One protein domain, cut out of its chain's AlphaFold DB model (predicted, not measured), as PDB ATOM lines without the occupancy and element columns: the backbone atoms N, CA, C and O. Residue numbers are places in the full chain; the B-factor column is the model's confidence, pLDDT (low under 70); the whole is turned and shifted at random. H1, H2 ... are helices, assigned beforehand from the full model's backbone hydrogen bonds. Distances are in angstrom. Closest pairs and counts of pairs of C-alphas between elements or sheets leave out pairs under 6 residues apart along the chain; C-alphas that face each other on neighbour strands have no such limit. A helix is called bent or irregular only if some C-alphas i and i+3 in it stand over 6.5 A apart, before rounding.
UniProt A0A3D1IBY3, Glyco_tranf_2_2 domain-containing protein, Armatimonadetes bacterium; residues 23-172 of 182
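What this domain is: This is residues 23 to 172 of the 182 residues of the protein "Glyco_tranf_2_2 domain-containing protein" of Armatimonadetes bacterium (UniProt A0A3D1IBY3). Two long helices, H5 and H4, lie side by side as a hairpin; at one end of the pair H3 packs on H4, short H1 sits between H3 and H5, and H2 lies beyond H3, while at the other end H6 folds back along H5 and H7 crosses it. A wide loop, residues 70 to 92, swings out with residues 83 to 88 sticking out, as do residues 166 to 172, of which 166 to 170 belong to H7. The printed part has 150 residues with seven named helices, H1 to H7 in chain order, and no named strand; the class is all helix. The whole is compact, with a radius of gyration of the C-alphas of 16.8 A and spans of 48 by 38 by 34 A.

Where its parts are: Find C-alpha 114 at (29.950, 43.930, 156.357); from there H5, residues 114 to 138, runs 35.7 A to C-alpha 138 at (14.046, 70.040, 137.947). Before it comes H4, residues 93 to 110, 26.4 A long and only just irregular: C-alphas 106 and 109 are 6.9 A apart. Earlier still are H1, residues 23 to 28, H2, residues 41 to 47, and H3, residues 58 to 69, 17.4 A long. After H5 look for H6, residues 144 to 154, 15.5 A long, and H7, residues 157 to 170, 20.5 A long, which ends at C-alpha 170 (28.895, 76.504, 147.374).

How they stand to each other: Begin at H5, the hub, which touches H1, H4, H6 and H7. It forms a helical hairpin with H4 at a shallow tilt of 9 degrees; their closest C-alphas, Phe 93 and Ile 132, are 6.2 A apart. With residues 133 to 137 alone it touches H6, its other hairpin partner, closest at the C-alphas of Ser 136 and Thr 148, 5.9 A. H7 is about perpendicular to H5 at 74 degrees, with the C-alphas of Arg 130 and Val 161 closest at 5.9 A; residues 126 to 133 of H5 touch residues 158 to 162 of H7. Residues 117 to 125 of H5 touch H1, closest at the C-alphas of Arg 28 and Gly 124, 3.9 A. H1 also touches H3, Phe 23 to Ala 67, 4.6 A between C-alphas. Residues 103 to 110 of H4 touch H3, closest at the C-alphas of Asp 61 and Val 103, 5.7 A. H2 touches residues 62 to 66 of H3, about perpendicular at 89 degrees, with the C-alphas of Cys 47 and Arg 65 closest at 6.3 A. H2 and H5 are apart. In H1, H2, H5 and H6 every O i to N i+4 pair is within hydrogen-bond range; H3 has 7 of 8, H4 12 of 14 and H7 9 of 10.

The domain as a whole: The C-alphas farthest apart, Glu 42 and Leu 170, are 50.4 A from each other. The printed part has no cut. The links H1 to H2 and H3 to H4 are long. Mean pLDDT of the printed part is 85.4; look for values under 70 at residues 86 to 91, 139 to 142, 165, 168 to 169 and 172.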
ATOM      1  N   PHE A  23      30.912  43.180 142.433       93.94
ATOM      2  CA  PHE A  23      29.984  43.109 143.566       93.94
ATOM      3  C   PHE A  23      29.759  44.474 144.229       93.94
ATOM      4  O   PHE A  23      28.624  44.898 144.434       93.94
ATOM      5  N   ARG A  24      30.838  45.215 144.509       94.31
ATOM      6  CA  ARG A  24      30.759  46.542 145.140       94.31
ATOM      7  C   ARG A  24      30.089  47.564 144.226       94.31
ATOM      8  O   ARG A  24      29.321  48.402 144.696       94.31
ATOM      9  N   GLN A  25      30.352  47.486 142.923       91.88
ATOM     10  CA  GLN A  25      29.684  48.329 141.931       91.88
ATOM     11  C   GLN A  25      28.178  48.044 141.860       91.88
ATOM     12  O   GLN A  25      27.387  48.986 141.905       91.88
ATOM     13  N   ALA A  26      27.793  46.766 141.816       93.31
ATOM     14  CA  ALA A  26      26.401  46.334 141.779       93.31
ATOM     15  C   ALA A  26      25.642  46.772 143.041       93.31
ATOM     16  O   ALA A  26      24.524  47.257 142.942       93.31
ATOM     17  N   VAL A  27      26.257  46.712 144.229       95.50
ATOM     18  CA  VAL A  27      25.639  47.212 145.477       95.50
ATOM     19  C   VAL A  27      25.403  48.728 145.436       95.50
ATOM     20  O   VAL A  27      24.371  49.225 145.909       95.50
ATOM     21  N   ARG A  28      26.341  49.486 144.852       93.69
ATOM     22  CA  ARG A  28      26.222  50.946 144.731       93.69
ATOM     23  C   ARG A  28      25.137  51.349 143.737       93.69
ATOM     24  O   ARG A  28      24.371  52.268 144.026       93.69
ATOM     25  N   ARG A  29      25.042  50.690 142.581       89.62
ATOM     26  CA  ARG A  29      24.216  51.165 141.466       89.62
ATOM     27  C   ARG A  29      23.547  50.022 140.705       89.62
ATOM     28  O   ARG A  29      24.208  49.066 140.319       89.62
ATOM     29  N   ASN A  30      22.266  50.211 140.387       87.94
ATOM     30  CA  ASN A  30      21.576  49.420 139.372       87.94
ATOM     31  C   ASN A  30      22.119  49.779 137.971       87.94
ATOM     32  O   ASN A  30      22.145  50.960 137.595       87.94
ATOM     33  N   TRP A  31      22.575  48.772 137.224       85.88
ATOM     34  CA  TRP A  31      23.184  48.909 135.895       85.88
ATOM     35  C   TRP A  31      22.182  49.083 134.750       85.88
ATOM     36  O   TRP A  31      22.599  49.241 133.607       85.88
ATOM     37  N   GLY A  32      20.888  49.154 135.056       81.38
ATOM     38  CA  GLY A  32      19.840  49.410 134.073       81.38
ATOM     39  C   GLY A  32      19.070  48.140 133.725       81.38
ATOM     40  O   GLY A  32      19.158  47.166 134.461       81.38
ATOM     41  N   PRO A  33      18.276  48.159 132.647       81.31
ATOM     42  CA  PRO A  33      17.416  47.035 132.310       81.31
ATOM     43  C   PRO A  33      18.230  45.828 131.811       81.31
ATOM     44  O   PRO A  33      19.279  46.008 131.183       81.31
ATOM     45  N   PRO A  34      17.714  44.597 131.981       83.88
ATOM     46  CA  PRO A  34      18.438  43.367 131.659       83.88
ATOM     47  C   PRO A  34      18.615  43.098 130.156       83.88
ATOM     48  O   PRO A  34      19.184  42.080 129.781       83.88
ATOM     49  N   VAL A  35      18.155  44.001 129.282       85.25
ATOM     50  CA  VAL A  35      18.122  43.804 127.821       85.25
ATOM     51  C   VAL A  35      19.500  43.600 127.193       85.25
ATOM     52  O   VAL A  35      19.604  42.960 126.156       85.25
ATOM     53  N   GLY A  36      20.552  44.138 127.814       84.88
ATOM     54  CA  GLY A  36      21.935  43.998 127.354       84.88
ATOM     55  C   GLY A  36      22.744  42.967 128.137       84.88
ATOM     56  O   GLY A  36      23.960  42.906 127.974       84.88
ATOM     57  N   TRP A  37      22.122  42.207 129.042       88.88
ATOM     58  CA  TRP A  37      22.843  41.278 129.905       88.88
ATOM     59  C   TRP A  37      22.763  39.859 129.367       88.88
ATOM     60  O   TRP A  37      21.706  39.373 128.975       88.88
ATOM     61  N   THR A  38      23.893  39.163 129.411       89.38
ATOM     62  CA  THR A  38      23.956  37.732 129.131       89.38
ATOM     63  C   THR A  38      24.652  37.033 130.284       89.38
ATOM     64  O   THR A  38      25.593  37.554 130.884       89.38
ATOM     65  N   PHE A  39      24.168  35.842 130.618       90.69
ATOM     66  CA  PHE A  39      24.700  35.040 131.708       90.69
ATOM     67  C   PHE A  39      24.836  33.600 131.238       90.69
ATOM     68  O   PHE A  39      24.051  33.119 130.421       90.69
ATOM     69  N   ARG A  40      25.817  32.882 131.787       91.75
ATOM     70  CA  ARG A  40      25.857  31.429 131.633       91.75
ATOM     71  C   ARG A  40      24.651  30.828 132.345       91.75
ATOM     72  O   ARG A  40      24.324  31.254 133.453       91.75
ATOM     73  N   ARG A  41      24.051  29.794 131.755       94.06
ATOM     74  CA  ARG A  41      22.940  29.054 132.369       94.06
ATOM     75  C   ARG A  41      23.266  28.602 133.798       94.06
ATOM     76  O   ARG A  41      22.463  28.809 134.700       94.06
ATOM     77  N   GLU A  42      24.484  28.102 134.017       95.88
ATOM     78  CA  GLU A  42      24.946  27.675 135.344       95.88
ATOM     79  C   GLU A  42      24.880  28.794 136.395       95.88
ATOM     80  O   GLU A  42      24.583  28.531 137.557       95.88
ATOM     81  N   ALA A  43      25.147  30.045 136.004       95.25
ATOM     82  CA  ALA A  43      25.136  31.178 136.919       95.25
ATOM     83  C   ALA A  43      23.701  31.529 137.316       95.25
ATOM     84  O   ALA A  43      23.446  31.846 138.474       95.25
ATOM     85  N   PHE A  44      22.757  31.418 136.376       95.31
ATOM     86  CA  PHE A  44      21.336  31.605 136.655       95.31
ATOM     87  C   PHE A  44      20.812  30.558 137.642       95.31
ATOM     88  O   PHE A  44      20.220  30.918 138.660       95.31
ATOM     89  N   GLU A  45      21.105  29.281 137.392       95.69
ATOM     90  CA  GLU A  45      20.671  28.168 138.241       95.69
ATOM     91  C   GLU A  45      21.323  28.228 139.630       95.69
ATOM     92  O   GLU A  45      20.626  28.213 140.644       95.69
ATOM     93  N   ARG A  46      22.652  28.394 139.711       96.44
ATOM     94  CA  ARG A  46      23.373  28.422 140.997       96.44
ATOM     95  C   ARG A  46      23.061  29.648 141.845       96.44
ATOM     96  O   ARG A  46      23.190  29.582 143.068       96.44
ATOM     97  N   CYS A  47      22.699  30.771 141.229       96.06
ATOM     98  CA  CYS A  47      22.275  31.954 141.971       96.06
ATOM     99  C   CYS A  47      20.793  31.911 142.353       96.06
ATOM    100  O   CYS A  47      20.415  32.685 143.227       96.06
ATOM    101  N   GLY A  48      19.979  31.021 141.773       94.25
ATOM    102  CA  GLY A  48      18.561  30.859 142.113       94.25
ATOM    103  C   GLY A  48      17.607  31.771 141.336       94.25
ATOM    104  O   GLY A  48      16.566  32.138 141.867       94.25
ATOM    105  N   GLY A  49      17.966  32.178 140.112       93.81
ATOM    106  CA  GLY A  49      17.092  32.955 139.220       93.81
ATOM    107  C   GLY A  49      16.591  34.285 139.799       93.81
ATOM    108  O   GLY A  49      17.234  34.864 140.678       93.81
ATOM    109  N   PHE A  50      15.462  34.794 139.299       94.56
ATOM    110  CA  PHE A  50      14.805  35.996 139.833       94.56
ATOM    111  C   PHE A  50      13.940  35.662 141.051       94.56
ATOM    112  O   PHE A  50      13.304  34.613 141.096       94.56
ATOM    113  N   ASP A  51      13.901  36.571 142.025       94.62
ATOM    114  CA  ASP A  51      13.049  36.415 143.204       94.62
ATOM    115  C   ASP A  51      11.613  36.878 142.892       94.62
ATOM    116  O   ASP A  51      11.405  38.078 142.693       94.62
ATOM    117  N   PRO A  52      10.614  35.974 142.883       92.94
ATOM    118  CA  PRO A  52       9.235  36.310 142.527       92.94
ATOM    119  C   PRO A  52       8.533  37.204 143.563       92.94
ATOM    120  O   PRO A  52       7.476  37.769 143.275       92.94
ATOM    121  N   LEU A  53       9.093  37.345 144.770       93.00
ATOM    122  CA  LEU A  53       8.551  38.211 145.818       93.00
ATOM    123  C   LEU A  53       8.947  39.681 145.619       93.00
ATOM    124  O   LEU A  53       8.335  40.581 146.204       93.00
ATOM    125  N   LEU A  54       9.953  39.952 144.783       91.44
ATOM    126  CA  LEU A  54      10.327  41.307 144.406       91.44
ATOM    127  C   LEU A  54       9.425  41.792 143.268       91.44
ATOM    128  O   LEU A  54       9.417  41.253 142.170       91.44
ATOM    129  N   ARG A  55       8.658  42.852 143.540       87.69
ATOM    130  CA  ARG A  55       7.816  43.536 142.539       87.69
ATOM    131  C   ARG A  55       8.577  44.576 141.709       87.69
ATOM    132  O   ARG A  55       7.993  45.207 140.832       87.69
ATOM    133  N   SER A  56       9.817  44.864 142.086       89.12
ATOM    134  CA  SER A  56      10.691  45.845 141.449       89.12
ATOM    135  C   SER A  56      12.136  45.556 141.840       89.12
ATOM    136  O   SER A  56      12.395  45.158 142.982       89.12
ATOM    137  N   CYS A  57      13.069  45.853 140.933       91.88
ATOM    138  CA  CYS A  57      14.506  45.628 141.112       91.88
ATOM    139  C   CYS A  57      14.898  44.146 141.284       91.88
ATOM    140  O   CYS A  57      15.956  43.847 141.839       91.88
ATOM    141  N   GLU A  58      14.060  43.221 140.825       93.81
ATOM    142  CA  GLU A  58      14.330  41.784 140.766       93.81
ATOM    143  C   GLU A  58      15.541  41.461 139.880       93.81
ATOM    144  O   GLU A  58      16.360  40.602 140.214       93.81
ATOM    145  N   ASP A  59      15.696  42.217 138.795       92.81
ATOM    146  CA  ASP A  59      16.833  42.189 137.883       92.81
ATOM    147  C   ASP A  59      18.134  42.578 138.595       92.81
ATOM    148  O   ASP A  59      19.157  41.894 138.505       92.81
ATOM    149  N   TRP A  60      18.072  43.648 139.379       94.94
ATOM    150  CA  TRP A  60      19.202  44.162 140.126       94.94
ATOM    151  C   TRP A  60      19.596  43.261 141.302       94.94
ATOM    152  O   TRP A  60      20.787  43.030 141.519       94.94
ATOM    153  N   ASP A  61      18.620  42.703 142.020       96.44
ATOM    154  CA  ASP A  61      18.850  41.675 143.040       96.44
ATOM    155  C   ASP A  61      19.621  40.482 142.469       96.44
ATOM    156  O   ASP A  61      20.614  40.037 143.051       96.44
ATOM    157  N   PHE A  62      19.198  39.994 141.301       95.75
ATOM    158  CA  PHE A  62      19.870  38.892 140.628       95.75
ATOM    159  C   PHE A  62      21.313  39.239 140.248       95.75
ATOM    160  O   PHE A  62      22.225  38.460 140.532       95.75
ATOM    161  N   VAL A  63      21.559  40.428 139.692       94.56
ATOM    162  CA  VAL A  63      22.921  40.860 139.338       94.56
ATOM    163  C   VAL A  63      23.828  40.989 140.558       94.56
ATOM    164  O   VAL A  63      24.987  40.587 140.475       94.56
ATOM    165  N   ILE A  64      23.340  41.485 141.701       95.81
ATOM    166  CA  ILE A  64      24.152  41.542 142.929       95.81
ATOM    167  C   ILE A  64      24.564  40.130 143.369       95.81
ATOM    168  O   ILE A  64      25.734  39.906 143.693       95.81
ATOM    169  N   ARG A  65      23.637  39.163 143.320       96.31
ATOM    170  CA  ARG A  65      23.930  37.756 143.634       96.31
ATOM    171  C   ARG A  65      24.950  37.156 142.675       96.31
ATOM    172  O   ARG A  65      25.922  36.560 143.137       96.31
ATOM    173  N   VAL A  66      24.793  37.361 141.367       95.62
ATOM    174  CA  VAL A  66      25.773  36.900 140.368       95.62
ATOM    175  C   VAL A  66      27.140  37.536 140.618       95.62
ATOM    176  O   VAL A  66      28.135  36.821 140.700       95.62
ATOM    177  N   ALA A  67      27.197  38.851 140.835       93.94
ATOM    178  CA  ALA A  67      28.437  39.586 141.076       93.94
ATOM    179  C   ALA A  67      29.171  39.147 142.355       93.94
ATOM    180  O   ALA A  67      30.377  39.358 142.465       93.94
ATOM    181  N   SER A  68      28.461  38.546 143.317       95.06
ATOM    182  CA  SER A  68      29.059  37.991 144.540       95.06
ATOM    183  C   SER A  68      29.817  36.677 144.317       95.06
ATOM    184  O   SER A  68      30.630  36.297 145.158       95.06
ATOM    185  N   ARG A  69      29.561  35.978 143.202       94.50
ATOM    186  CA  ARG A  69      30.083  34.627 142.923       94.50
ATOM    187  C   ARG A  69      30.870  34.519 141.623       94.50
ATOM    188  O   ARG A  69      31.729  33.651 141.510       94.50
ATOM    189  N   TYR A  70      30.583  35.376 140.651       92.19
ATOM    190  CA  TYR A  70      31.139  35.304 139.305       92.19
ATOM    191  C   TYR A  70      31.840  36.604 138.927       92.19
ATOM    192  O   TYR A  70      31.434  37.700 139.322       92.19
ATOM    193  N   ALA A  71      32.878  36.477 138.103       88.00
ATOM    194  CA  ALA A  71      33.448  37.617 137.407       88.00
ATOM    195  C   ALA A  71      32.435  38.173 136.396       88.00
ATOM    196  O   ALA A  71      31.696  37.423 135.759       88.00
ATOM    197  N   ILE A  72      32.430  39.494 136.242       87.56
ATOM    198  CA  ILE A  72      31.573  40.200 135.291       87.56
ATOM    199  C   ILE A  72      32.473  40.967 134.333       87.56
ATOM    200  O   ILE A  72      33.309  41.759 134.771       87.56
ATOM    201  N   GLY A  73      32.291  40.712 133.040       85.00
ATOM    202  CA  GLY A  73      32.880  41.504 131.966       85.00
ATOM    203  C   GLY A  73      31.879  42.498 131.400       85.00
ATOM    204  O   GLY A  73      30.670  42.346 131.572       85.00
ATOM    205  N   TYR A  74      32.401  43.506 130.714       83.12
ATOM    206  CA  TYR A  74      31.608  44.544 130.076       83.12
ATOM    207  C   TYR A  74      32.125  44.852 128.678       83.12
ATOM    208  O   TYR A  74      33.328  45.001 128.473       83.12
ATOM    209  N   ASP A  75      31.199  44.970 127.735       82.31
ATOM    210  CA  ASP A  75      31.463  45.458 126.390       82.31
ATOM    211  C   ASP A  75      30.915  46.894 126.284       82.31
ATOM    212  O   ASP A  75      29.713  47.088 126.473       82.31
ATOM    213  N   PRO A  76      31.765  47.910 126.034       78.75
ATOM    214  CA  PRO A  76      31.322  49.295 125.911       78.75
ATOM    215  C   PRO A  76      30.559  49.590 124.618       78.75
ATOM    216  O   PRO A  76      30.018  50.687 124.484       78.75
ATOM    217  N   SER A  77      30.543  48.669 123.653       80.88
ATOM    218  CA  SER A  77      29.816  48.877 122.407       80.88
ATOM    219  C   SER A  77      28.303  48.833 122.631       80.88
ATOM    220  O   SER A  77      27.778  48.041 123.414       80.88
ATOM    221  N   VAL A  78      27.577  49.708 121.933       80.69
ATOM    222  CA  VAL A  78      26.114  49.740 122.007       80.69
ATOM    223  C   VAL A  78      25.562  48.506 121.296       80.69
ATOM    224  O   VAL A  78      25.652  48.393 120.078       80.69
ATOM    225  N   GLN A  79      25.002  47.575 122.071       79.12
ATOM    226  CA  GLN A  79      24.426  46.329 121.552       79.12
ATOM    227  C   GLN A  79      22.894  46.363 121.473       79.12
ATOM    228  O   GLN A  79      22.304  45.584 120.730       79.12
ATOM    229  N   VAL A  80      22.236  47.233 122.250       81.25
ATOM    230  CA  VAL A  80      20.771  47.261 122.378       81.25
ATOM    231  C   VAL A  80      20.267  48.691 122.553       81.25
ATOM    232  O   VAL A  80      20.810  49.453 123.354       81.25
ATOM    233  N   CYS A  81      19.181  49.027 121.856       82.06
ATOM    234  CA  CYS A  81      18.416  50.254 122.063       82.06
ATOM    235  C   CYS A  81      17.187  49.951 122.927       82.06
ATOM    236  O   CYS A  81      16.345  49.134 122.557       82.06
ATOM    237  N   TYR A  82      17.071  50.614 124.077       80.75
ATOM    238  CA  TYR A  82      15.923  50.466 124.971       80.75
ATOM    239  C   TYR A  82      14.963  51.646 124.818       80.75
ATOM    240  O   TYR A  82      15.368  52.803 124.934       80.75
ATOM    241  N   ARG A  83      13.676  51.360 124.590       79.69
ATOM    242  CA  ARG A  83      12.642  52.395 124.506       79.69
ATOM    243  C   ARG A  83      12.242  52.862 125.904       79.69
ATOM    244  O   ARG A  83      11.710  52.092 126.702       79.69
ATOM    245  N   VAL A  84      12.407  54.154 126.155       74.00
ATOM    246  CA  VAL A  84      11.880  54.825 127.347       74.00
ATOM    247  C   VAL A  84      10.557  55.502 126.983       74.00
ATOM    248  O   VAL A  84      10.475  56.208 125.982       74.00
ATOM    249  N   SER A  85       9.511  55.258 127.769       72.50
ATOM    250  CA  SER A  85       8.182  55.858 127.623       72.50
ATOM    251  C   SER A  85       7.757  56.529 128.926       72.50
ATOM    252  O   SER A  85       8.228  56.169 130.009       72.50
ATOM    253  N   GLU A  86       6.847  57.494 128.833       59.16
ATOM    254  CA  GLU A  86       6.251  58.118 130.013       59.16
ATOM    255  C   GLU A  86       5.474  57.074 130.836       59.16
ATOM    256  O   GLU A  86       4.810  56.195 130.285       59.16
ATOM    257  N   GLY A  87       5.609  57.122 132.166       59.53
ATOM    258  CA  GLY A  87       4.889  56.231 133.087       59.53
ATOM    259  C   GLY A  87       5.511  54.852 133.353       59.53
ATOM    260  O   GLY A  87       4.904  54.056 134.068       59.53
ATOM    261  N   GLN A  88       6.713  54.537 132.849       61.91
ATOM    262  CA  GLN A  88       7.384  53.266 133.187       61.91
ATOM    263  C   GLN A  88       7.646  53.129 134.697       61.91
ATOM    264  O   GLN A  88       7.759  54.127 135.402       61.91
ATOM    265  N   MET A  89       7.800  51.903 135.213       50.28
ATOM    266  CA  MET A  89       8.051  51.655 136.647       50.28
ATOM    267  C   MET A  89       9.225  52.468 137.224       50.28
ATOM    268  O   MET A  89       9.171  52.884 138.380       50.28
ATOM    269  N   SER A  90      10.240  52.768 136.409       53.50
ATOM    270  CA  SER A  90      11.386  53.626 136.750       53.50
ATOM    271  C   SER A  90      11.033  55.107 136.979       53.50
ATOM    272  O   SER A  90      11.836  55.841 137.553       53.50
ATOM    273  N   SER A  91       9.838  55.546 136.571       56.19
ATOM    274  CA  SER A  91       9.306  56.899 136.787       56.19
ATOM    275  C   SER A  91       8.622  57.076 138.149       56.19
ATOM    276  O   SER A  91       8.417  58.208 138.590       56.19
ATOM    277  N   ASN A  92       8.316  55.983 138.865       74.19
ATOM    278  CA  ASN A  92       7.840  56.065 140.245       74.19
ATOM    279  C   ASN A  92       9.030  56.078 141.211       74.19
ATOM    280  O   ASN A  92       9.436  55.058 141.773       74.19
ATOM    281  N   PHE A  93       9.592  57.271 141.383       74.44
ATOM    282  CA  PHE A  93      10.774  57.496 142.202       74.44
ATOM    283  C   PHE A  93      10.636  57.012 143.656       74.44
ATOM    284  O   PHE A  93      11.602  56.484 144.204       74.44
ATOM    285  N   GLU A  94       9.447  57.137 144.260       75.12
ATOM    286  CA  GLU A  94       9.178  56.635 145.620       75.12
ATOM    287  C   GLU A  94       9.371  55.114 145.678       75.12
ATOM    288  O   GLU A  94      10.191  54.607 146.445       75.12
ATOM    289  N   ARG A  95       8.696  54.376 144.787       81.94
ATOM    290  CA  ARG A  95       8.814  52.911 144.727       81.94
ATOM    291  C   ARG A  95      10.244  52.459 144.450       81.94
ATOM    292  O   ARG A  95      10.682  51.459 145.014       81.94
ATOM    293  N   MET A  96      10.976  53.196 143.615       84.31
ATOM    294  CA  MET A  96      12.362  52.869 143.288       84.31
ATOM    295  C   MET A  96      13.297  53.017 144.498       84.31
ATOM    296  O   MET A  96      14.181  52.180 144.661       84.31
ATOM    297  N   LEU A  97      13.108  54.021 145.365       87.50
ATOM    298  CA  LEU A  97      13.908  54.165 146.593       87.50
ATOM    299  C   LEU A  97      13.689  52.999 147.558       87.50
ATOM    300  O   LEU A  97      14.661  52.413 148.046       87.50
ATOM    301  N   ASP A  98      12.430  52.636 147.795       89.62
ATOM    302  CA  ASP A  98      12.078  51.551 148.710       89.62
ATOM    303  C   ASP A  98      12.518  50.184 148.186       89.62
ATOM    304  O   ASP A  98      13.144  49.408 148.917       89.62
ATOM    305  N   ALA A  99      12.252  49.902 146.905       91.88
ATOM    306  CA  ALA A  99      12.708  48.680 146.251       91.88
ATOM    307  C   ALA A  99      14.234  48.580 146.309       91.88
ATOM    308  O   ALA A  99      14.781  47.547 146.704       91.88
ATOM    309  N   ALA A 100      14.930  49.683 146.027       92.62
ATOM    310  CA  ALA A 100      16.377  49.707 146.063       92.62
ATOM    311  C   ALA A 100      16.954  49.454 147.455       92.62
ATOM    312  O   ALA A 100      17.941  48.730 147.613       92.62
ATOM    313  N   ARG A 101      16.341  50.043 148.485       92.62
ATOM    314  CA  ARG A 101      16.723  49.799 149.875       92.62
ATOM    315  C   ARG A 101      16.500  48.336 150.253       92.62
ATOM    316  O   ARG A 101      17.388  47.733 150.854       92.62
ATOM    317  N   ARG A 102      15.358  47.754 149.877       94.75
ATOM    318  CA  ARG A 102      15.030  46.348 150.151       94.75
ATOM    319  C   ARG A 102      16.032  45.393 149.509       94.75
ATOM    320  O   ARG A 102      16.534  44.512 150.201       94.75
ATOM    321  N   VAL A 103      16.373  45.603 148.238       96.38
ATOM    322  CA  VAL A 103      17.366  44.785 147.523       96.38
ATOM    323  C   VAL A 103      18.735  44.844 148.207       96.38
ATOM    324  O   VAL A 103      19.353  43.802 148.418       96.38
ATOM    325  N   ARG A 104      19.200  46.024 148.639       95.69
ATOM    326  CA  ARG A 104      20.464  46.131 149.393       95.69
ATOM    327  C   ARG A 104      20.400  45.437 150.753       95.69
ATOM    328  O   ARG A 104      21.330  44.742 151.132       95.69
ATOM    329  N   LEU A 105      19.310  45.589 151.502       95.75
ATOM    330  CA  LEU A 105      19.178  44.900 152.790       95.75
ATOM    331  C   LEU A 105      19.194  43.377 152.613       95.75
ATOM    332  O   LEU A 105      19.932  42.693 153.315       95.75
ATOM    333  N   LYS A 106      18.452  42.866 151.625       95.62
ATOM    334  CA  LYS A 106      18.421  41.442 151.277       95.62
ATOM    335  C   LYS A 106      19.814  40.905 150.929       95.62
ATOM    336  O   LYS A 106      20.201  39.840 151.396       95.62
ATOM    337  N   ASN A 107      20.583  41.648 150.135       96.94
ATOM    338  CA  ASN A 107      21.877  41.185 149.635       96.94
ATOM    339  C   ASN A 107      23.055  41.399 150.603       96.94
ATOM    340  O   ASN A 107      24.181  41.018 150.275       96.94
ATOM    341  N   ALA A 108      22.826  41.964 151.794       95.69
ATOM    342  CA  ALA A 108      23.869  42.134 152.808       95.69
ATOM    343  C   ALA A 108      24.490  40.798 153.252       95.69
ATOM    344  O   ALA A 108      25.668  40.758 153.597       95.69
ATOM    345  N   ALA A 109      23.731  39.700 153.173       95.00
ATOM    346  CA  ALA A 109      24.198  38.353 153.497       95.00
ATOM    347  C   ALA A 109      25.343  37.851 152.591       95.00
ATOM    348  O   ALA A 109      26.105  36.983 152.998       95.00
ATOM    349  N   TYR A 110      25.504  38.408 151.384       94.00
ATOM    350  CA  TYR A 110      26.584  38.029 150.461       94.00
ATOM    351  C   TYR A 110      27.886  38.813 150.697       94.00
ATOM    352  O   TYR A 110      28.872  38.632 149.981       94.00
ATOM    353  N   ALA A 111      27.909  39.715 151.680       94.25
ATOM    354  CA  ALA A 111      29.064  40.549 151.959       94.25
ATOM    355  C   ALA A 111      30.131  39.813 152.779       94.25
ATOM    356  O   ALA A 111      29.953  39.565 153.966       94.25
ATOM    357  N   GLN A 112      31.312  39.611 152.193       92.44
ATOM    358  CA  GLN A 112      32.491  39.160 152.949       92.44
ATOM    359  C   GLN A 112      32.983  40.209 153.962       92.44
ATOM    360  O   GLN A 112      33.625  39.878 154.953       92.44
ATOM    361  N   ARG A 113      32.712  41.498 153.707       95.12
ATOM    362  CA  ARG A 113      33.117  42.628 154.558       95.12
ATOM    363  C   ARG A 113      31.897  43.495 154.897       95.12
ATOM    364  O   ARG A 113      31.591  44.414 154.132       95.12
ATOM    365  N   PRO A 114      31.209  43.255 156.030       95.31
ATOM    366  CA  PRO A 114      29.950  43.930 156.357       95.31
ATOM    367  C   PRO A 114      30.053  45.458 156.441       95.31
ATOM    368  O   PRO A 114      29.194  46.164 155.917       95.31
ATOM    369  N   LEU A 115      31.123  45.994 157.041       96.06
ATOM    370  CA  LEU A 115      31.331  47.448 157.125       96.06
ATOM    371  C   LEU A 115      31.514  48.077 155.740       96.06
ATOM    372  O   LEU A 115      30.909  49.104 155.435       96.06
ATOM    373  N   GLN A 116      32.288  47.420 154.873       95.00
ATOM    374  CA  GLN A 116      32.483  47.879 153.503       95.00
ATOM    375  C   GLN A 116      31.174  47.834 152.708       95.00
ATOM    376  O   GLN A 116      30.881  48.771 151.966       95.00
ATOM    377  N   TYR A 117      30.374  46.782 152.893       96.69
ATOM    378  CA  TYR A 117      29.058  46.666 152.275       96.69
ATOM    379  C   TYR A 117      28.121  47.780 152.731       96.69
ATOM    380  O   TYR A 117      27.494  48.425 151.897       96.69
ATOM    381  N   ARG A 118      28.058  48.053 154.040       95.75
ATOM    382  CA  ARG A 118      27.260  49.157 154.590       95.75
ATOM    383  C   ARG A 118      27.673  50.488 153.973       95.75
ATOM    384  O   ARG A 118      26.802  51.255 153.579       95.75
ATOM    385  N   TRP A 119      28.973  50.731 153.826       95.19
ATOM    386  CA  TRP A 119      29.476  51.929 153.157       95.19
ATOM    387  C   TRP A 119      29.039  52.011 151.690       95.19
ATOM    388  O   TRP A 119      28.509  53.030 151.254       95.19
ATOM    389  N   ASP A 120      29.209  50.931 150.925       95.50
ATOM    390  CA  ASP A 120      28.811  50.885 149.515       95.50
ATOM    391  C   ASP A 120      27.287  51.029 149.343       95.50
ATOM    392  O   ASP A 120      26.824  51.712 148.428       95.50
ATOM    393  N   ALA A 121      26.501  50.450 150.251       94.94
ATOM    394  CA  ALA A 121      25.050  50.554 150.265       94.94
ATOM    395  C   ALA A 121      24.573  51.976 150.597       94.94
ATOM    396  O   ALA A 121      23.693  52.492 149.905       94.94
ATOM    397  N   LEU A 122      25.176  52.624 151.603       92.75
ATOM    398  CA  LEU A 122      24.892  54.019 151.956       92.75
ATOM    399  C   LEU A 122      25.264  54.964 150.815       92.75
ATOM    400  O   LEU A 122      24.460  55.814 150.440       92.75
ATOM    401  N   TRP A 123      26.437  54.767 150.207       92.12
ATOM    402  CA  TRP A 123      26.859  55.535 149.038       92.12
ATOM    403  C   TRP A 123      25.872  55.382 147.876       92.12
ATOM    404  O   TRP A 123      25.444  56.359 147.266       92.12
ATOM    405  N   GLY A 124      25.458  54.148 147.586       91.88
ATOM    406  CA  GLY A 124      24.473  53.881 146.545       91.88
ATOM    407  C   GLY A 124      23.101  54.493 146.833       91.88
ATOM    408  O   GLY A 124      22.417  54.953 145.916       91.88
ATOM    409  N   GLN A 125      22.671  54.481 148.097       91.00
ATOM    410  CA  GLN A 125      21.420  55.102 148.523       91.00
ATOM    411  C   GLN A 125      21.484  56.624 148.366       91.00
ATOM    412  O   GLN A 125      20.541  57.213 147.842       91.00
ATOM    413  N   PHE A 126      22.607  57.236 148.746       90.44
ATOM    414  CA  PHE A 126      22.862  58.658 148.549       90.44
ATOM    415  C   PHE A 126      22.785  59.047 147.067       90.44
ATOM    416  O   PHE A 126      22.025  59.943 146.712       90.44
ATOM    417  N   GLU A 127      23.494  58.342 146.178       90.00
ATOM    418  CA  GLU A 127      23.506  58.661 144.740       90.00
ATOM    419  C   GLU A 127      22.136  58.493 144.073       90.00
ATOM    420  O   GLU A 127      21.724  59.324 143.255       90.00
ATOM    421  N   LEU A 128      21.404  57.430 144.423       89.25
ATOM    422  CA  LEU A 128      20.046  57.223 143.926       89.25
ATOM    423  C   LEU A 128      19.104  58.322 144.427       89.25
ATOM    424  O   LEU A 128      18.378  58.914 143.629       89.25
ATOM    425  N   GLY A 129      19.158  58.625 145.728       89.25
ATOM    426  CA  GLY A 129      18.382  59.694 146.348       89.25
ATOM    427  C   GLY A 129      18.672  61.053 145.724       89.25
ATOM    428  O   GLY A 129      17.741  61.792 145.417       89.25
ATOM    429  N   ARG A 130      19.943  61.351 145.436       87.50
ATOM    430  CA  ARG A 130      20.365  62.584 144.763       87.50
ATOM    431  C   ARG A 130      19.773  62.679 143.366       87.50
ATOM    432  O   ARG A 130      19.147  63.682 143.044       87.50
ATOM    433  N   ARG A 131      19.910  61.633 142.544       85.94
ATOM    434  CA  ARG A 131      19.324  61.602 141.191       85.94
ATOM    435  C   ARG A 131      17.815  61.822 141.217       85.94
ATOM    436  O   ARG A 131      17.307  62.602 140.422       85.94
ATOM    437  N   ILE A 132      17.124  61.156 142.135       86.31
ATOM    438  CA  ILE A 132      15.673  61.250 142.288       86.31
ATOM    439  C   ILE A 132      15.244  62.638 142.769       86.31
ATOM    440  O   ILE A 132      14.319  63.214 142.206       86.31
ATOM    441  N   LEU A 133      15.921  63.193 143.775       84.56
ATOM    442  CA  LEU A 133      15.628  64.524 144.301       84.56
ATOM    443  C   LEU A 133      15.794  65.584 143.206       84.56
ATOM    444  O   LEU A 133      14.901  66.402 143.005       84.56
ATOM    445  N   PHE A 134      16.893  65.526 142.450       83.44
ATOM    446  CA  PHE A 134      17.120  66.429 141.322       83.44
ATOM    447  C   PHE A 134      16.082  66.232 140.210       83.44
ATOM    448  O   PHE A 134      15.529  67.216 139.726       83.44
ATOM    449  N   ALA A 135      15.758  64.993 139.828       81.12
ATOM    450  CA  ALA A 135      14.713  64.740 138.836       81.12
ATOM    451  C   ALA A 135      13.351  65.298 139.296       81.12
ATOM    452  O   ALA A 135      12.665  65.974 138.535       81.12
ATOM    453  N   SER A 136      12.996  65.108 140.569       80.31
ATOM    454  CA  SER A 136      11.759  65.632 141.159       80.31
ATOM    455  C   SER A 136      11.714  67.167 141.180       80.31
ATOM    456  O   SER A 136      10.674  67.757 140.890       80.31
ATOM    457  N   LEU A 137      12.839  67.823 141.488       81.00
ATOM    458  CA  LEU A 137      12.941  69.286 141.548       81.00
ATOM    459  C   LEU A 137      12.967  69.947 140.163       81.00
ATOM    460  O   LEU A 137      12.311  70.970 139.964       81.00
ATOM    461  N   PHE A 138      13.711  69.376 139.211       77.44
ATOM    462  CA  PHE A 138      14.046  70.040 137.947       77.44
ATOM    463  C   PHE A 138      13.295  69.500 136.726       77.44
ATOM    464  O   PHE A 138      13.145  70.234 135.758       77.44
ATOM    465  N   GLN A 139      12.794  68.261 136.756       68.25
ATOM    466  CA  GLN A 139      12.105  67.631 135.615       68.25
ATOM    467  C   GLN A 139      10.584  67.499 135.821       68.25
ATOM    468  O   GLN A 139       9.884  66.940 134.981       68.25
ATOM    469  N   GLY A 140      10.042  67.994 136.939       62.12
ATOM    470  CA  GLY A 140       8.612  67.909 137.241       62.12
ATOM    471  C   GLY A 140       7.780  69.050 136.642       62.12
ATOM    472  O   GLY A 140       8.118  70.219 136.820       62.12
ATOM    473  N   GLY A 141       6.645  68.710 136.017       68.94
ATOM    474  CA  GLY A 141       5.569  69.650 135.661       68.94
ATOM    475  C   GLY A 141       4.812  70.227 136.879       68.94
ATOM    476  O   GLY A 141       5.292  70.107 138.016       68.94
ATOM    477  N   PRO A 142       3.627  70.845 136.691       68.69
ATOM    478  CA  PRO A 142       2.870  71.474 137.778       68.69
ATOM    479  C   PRO A 142       2.674  70.533 138.984       68.69
ATOM    480  O   PRO A 142       2.501  69.324 138.839       68.69
ATOM    481  N   GLY A 143       2.791  71.071 140.203       73.75
ATOM    482  CA  GLY A 143       2.737  70.284 141.447       73.75
ATOM    483  C   GLY A 143       4.051  69.592 141.860       73.75
ATOM    484  O   GLY A 143       4.060  68.799 142.804       73.75
ATOM    485  N   ARG A 144       5.185  69.887 141.197       79.44
ATOM    486  CA  ARG A 144       6.518  69.336 141.540       79.44
ATOM    487  C   ARG A 144       6.940  69.554 142.997       79.44
ATOM    488  O   ARG A 144       7.496  68.647 143.611       79.44
ATOM    489  N   LEU A 145       6.651  70.725 143.567       81.62
ATOM    490  CA  LEU A 145       7.032  71.054 144.945       81.62
ATOM    491  C   LEU A 145       6.293  70.163 145.950       81.62
ATOM    492  O   LEU A 145       6.930  69.583 146.821       81.62
ATOM    493  N   GLY A 146       4.983  69.965 145.770       82.38
ATOM    494  CA  GLY A 146       4.183  69.081 146.624       82.38
ATOM    495  C   GLY A 146       4.618  67.613 146.544       82.38
ATOM    496  O   GLY A 146       4.735  66.947 147.571       82.38
ATOM    497  N   ARG A 147       4.933  67.115 145.338       79.25
ATOM    498  CA  ARG A 147       5.501  65.764 145.156       79.25
ATOM    499  C   ARG A 147       6.865  65.618 145.826       79.25
ATOM    500  O   ARG A 147       7.099  64.638 146.524       79.25
ATOM    501  N   THR A 148       7.734  66.614 145.670       83.19
ATOM    502  CA  THR A 148       9.065  66.608 146.288       83.19
ATOM    503  C   THR A 148       8.971  66.674 147.814       83.19
ATOM    504  O   THR A 148       9.659  65.925 148.499       83.19
ATOM    505  N   ALA A 149       8.078  67.502 148.363       84.75
ATOM    506  CA  ALA A 149       7.832  67.575 149.801       84.75
ATOM    507  C   ALA A 149       7.338  66.232 150.363       84.75
ATOM    508  O   ALA A 149       7.848  65.767 151.380       84.75
ATOM    509  N   ARG A 150       6.411  65.558 149.667       85.50
ATOM    510  CA  ARG A 150       5.929  64.216 150.038       85.50
ATOM    511  C   ARG A 150       7.047  63.169 150.009       85.50
ATOM    512  O   ARG A 150       7.163  62.378 150.944       85.50
ATOM    513  N   LEU A 151       7.880  63.197 148.970       85.50
ATOM    514  CA  LEU A 151       9.048  62.330 148.830       85.50
ATOM    515  C   LEU A 151      10.028  62.521 150.000       85.50
ATOM    516  O   LEU A 151      10.450  61.544 150.613       85.50
ATOM    517  N   VAL A 152      10.360  63.769 150.340       86.81
ATOM    518  CA  VAL A 152      11.263  64.099 151.454       86.81
ATOM    519  C   VAL A 152      10.653  63.715 152.804       86.81
ATOM    520  O   VAL A 152      11.356  63.158 153.642       86.81
ATOM    521  N   ALA A 153       9.351  63.933 153.003       86.75
ATOM    522  CA  ALA A 153       8.654  63.537 154.227       86.75
ATOM    523  C   ALA A 153       8.696  62.014 154.454       86.75
ATOM    524  O   ALA A 153       8.920  61.562 155.575       86.75
ATOM    525  N   ARG A 154       8.535  61.211 153.392       85.38
ATOM    526  CA  ARG A 154       8.667  59.742 153.462       85.38
ATOM    527  C   ARG A 154      10.109  59.259 153.574       85.38
ATOM    528  O   ARG A 154      10.363  58.189 154.126       85.38
ATOM    529  N   HIS A 155      11.058  60.038 153.067       85.75
ATOM    530  CA  HIS A 155      12.472  59.695 153.051       85.75
ATOM    531  C   HIS A 155      13.336  60.842 153.600       85.75
ATOM    532  O   HIS A 155      14.070  61.475 152.837       85.75
ATOM    533  N   PRO A 156      13.344  61.073 154.930       84.69
ATOM    534  CA  PRO A 156      14.034  62.218 155.535       84.69
ATOM    535  C   PRO A 156      15.541  62.255 155.253       84.69
ATOM    536  O   PRO A 156      16.150  63.320 155.228       84.69
ATOM    537  N   HIS A 157      16.153  61.098 154.975       81.56
ATOM    538  CA  HIS A 157      17.560  61.006 154.579       81.56
ATOM    539  C   HIS A 157      17.897  61.807 153.306       81.56
ATOM    540  O   HIS A 157      19.058  62.150 153.101       81.56
ATOM    541  N   LEU A 158      16.905  62.152 152.477       83.94
ATOM    542  CA  LEU A 158      17.082  63.023 151.313       83.94
ATOM    543  C   LEU A 158      17.400  64.481 151.690       83.94
ATOM    544  O   LEU A 158      18.004  65.183 150.881       83.94
ATOM    545  N   LEU A 159      17.073  64.938 152.906       80.19
ATOM    546  CA  LEU A 159      17.457  66.275 153.385       80.19
ATOM    547  C   LEU A 159      18.981  66.427 153.449       80.19
ATOM    548  O   LEU A 159      19.533  67.414 152.965       80.19
ATOM    549  N   TRP A 160      19.667  65.400 153.953       78.25
ATOM    550  CA  TRP A 160      21.130  65.349 153.987       78.25
ATOM    551  C   TRP A 160      21.735  65.318 152.582       78.25
ATOM    552  O   TRP A 160      22.792  65.899 152.347       78.25
ATOM    553  N   VAL A 161      21.041  64.705 151.619       78.81
ATOM    554  CA  VAL A 161      21.450  64.704 150.209       78.81
ATOM    555  C   VAL A 161      21.393  66.109 149.611       78.81
ATOM    556  O   VAL A 161      22.343  66.529 148.944       78.81
ATOM    557  N   GLY A 162      20.305  66.841 149.866       70.81
ATOM    558  CA  GLY A 162      20.148  68.233 149.443       70.81
ATOM    559  C   GLY A 162      21.212  69.145 150.054       70.81
ATOM    560  O   GLY A 162      21.880  69.871 149.321       70.81
ATOM    561  N   ALA A 163      21.435  69.041 151.368       73.38
ATOM    562  CA  ALA A 163      22.424  69.839 152.091       73.38
ATOM    563  C   ALA A 163      23.864  69.599 151.598       73.38
ATOM    564  O   ALA A 163      24.582  70.556 151.314       73.38
ATOM    565  N   LEU A 164      24.276  68.337 151.417       73.56
ATOM    566  CA  LEU A 164      25.611  68.003 150.900       73.56
ATOM    567  C   LEU A 164      25.793  68.426 149.438       73.56
ATOM    568  O   LEU A 164      26.876  68.861 149.048       73.56
ATOM    569  N   SER A 165      24.732  68.343 148.630       69.56
ATOM    570  CA  SER A 165      24.769  68.820 147.246       69.56
ATOM    571  C   SER A 165      24.918  70.344 147.196       69.56
ATOM    572  O   SER A 165      25.786  70.838 146.482       69.56
ATOM    573  N   ALA A 166      24.145  71.088 147.996       70.62
ATOM    574  CA  ALA A 166      24.249  72.545 148.099       70.62
ATOM    575  C   ALA A 166      25.624  72.992 148.619       70.62
ATOM    576  O   ALA A 166      26.236  73.878 148.032       70.62
ATOM    577  N   ALA A 167      26.159  72.326 149.648       71.44
ATOM    578  CA  ALA A 167      27.505  72.584 150.156       71.44
ATOM    579  C   ALA A 167      28.587  72.330 149.089       71.44
ATOM    580  O   ALA A 167      29.514  73.122 148.956       71.44
ATOM    581  N   SER A 168      28.447  71.275 148.276       67.25
ATOM    582  CA  SER A 168      29.355  71.007 147.150       67.25
ATOM    583  C   SER A 168      29.291  72.096 146.070       67.25
ATOM    584  O   SER A 168      30.328  72.461 145.520       67.25
ATOM    585  N   PHE A 169      28.097  72.624 145.778       66.19
ATOM    586  CA  PHE A 169      27.918  73.750 144.856       66.19
ATOM    587  C   PHE A 169      28.531  75.046 145.406       66.19
ATOM    588  O   PHE A 169      29.241  75.734 144.675       66.19
ATOM    589  N   LEU A 170      28.310  75.346 146.689       70.56
ATOM    590  CA  LEU A 170      28.895  76.504 147.374       70.56
ATOM    591  C   LEU A 170      30.426  76.407 147.473       70.56
ATOM    592  O   LEU A 170      31.112  77.417 147.373       70.56
ATOM    593  N   ALA A 171      30.969  75.192 147.578       72.56
ATOM    594  CA  ALA A 171      32.404  74.915 147.528       72.56
ATOM    595  C   ALA A 171      32.993  74.914 146.097       72.56
ATOM    596  O   ALA A 171      34.129  74.486 145.898       72.56
ATOM    597  N   GLY A 172      32.232  75.341 145.081       60.81
ATOM    598  CA  GLY A 172      32.717  75.526 143.709       60.81
ATOM    599  C   GLY A 172      32.857  74.249 142.872       60.81
ATOM    600  O   GLY A 172      33.267  74.321 141.712       60.81
TER     601      GLY A 172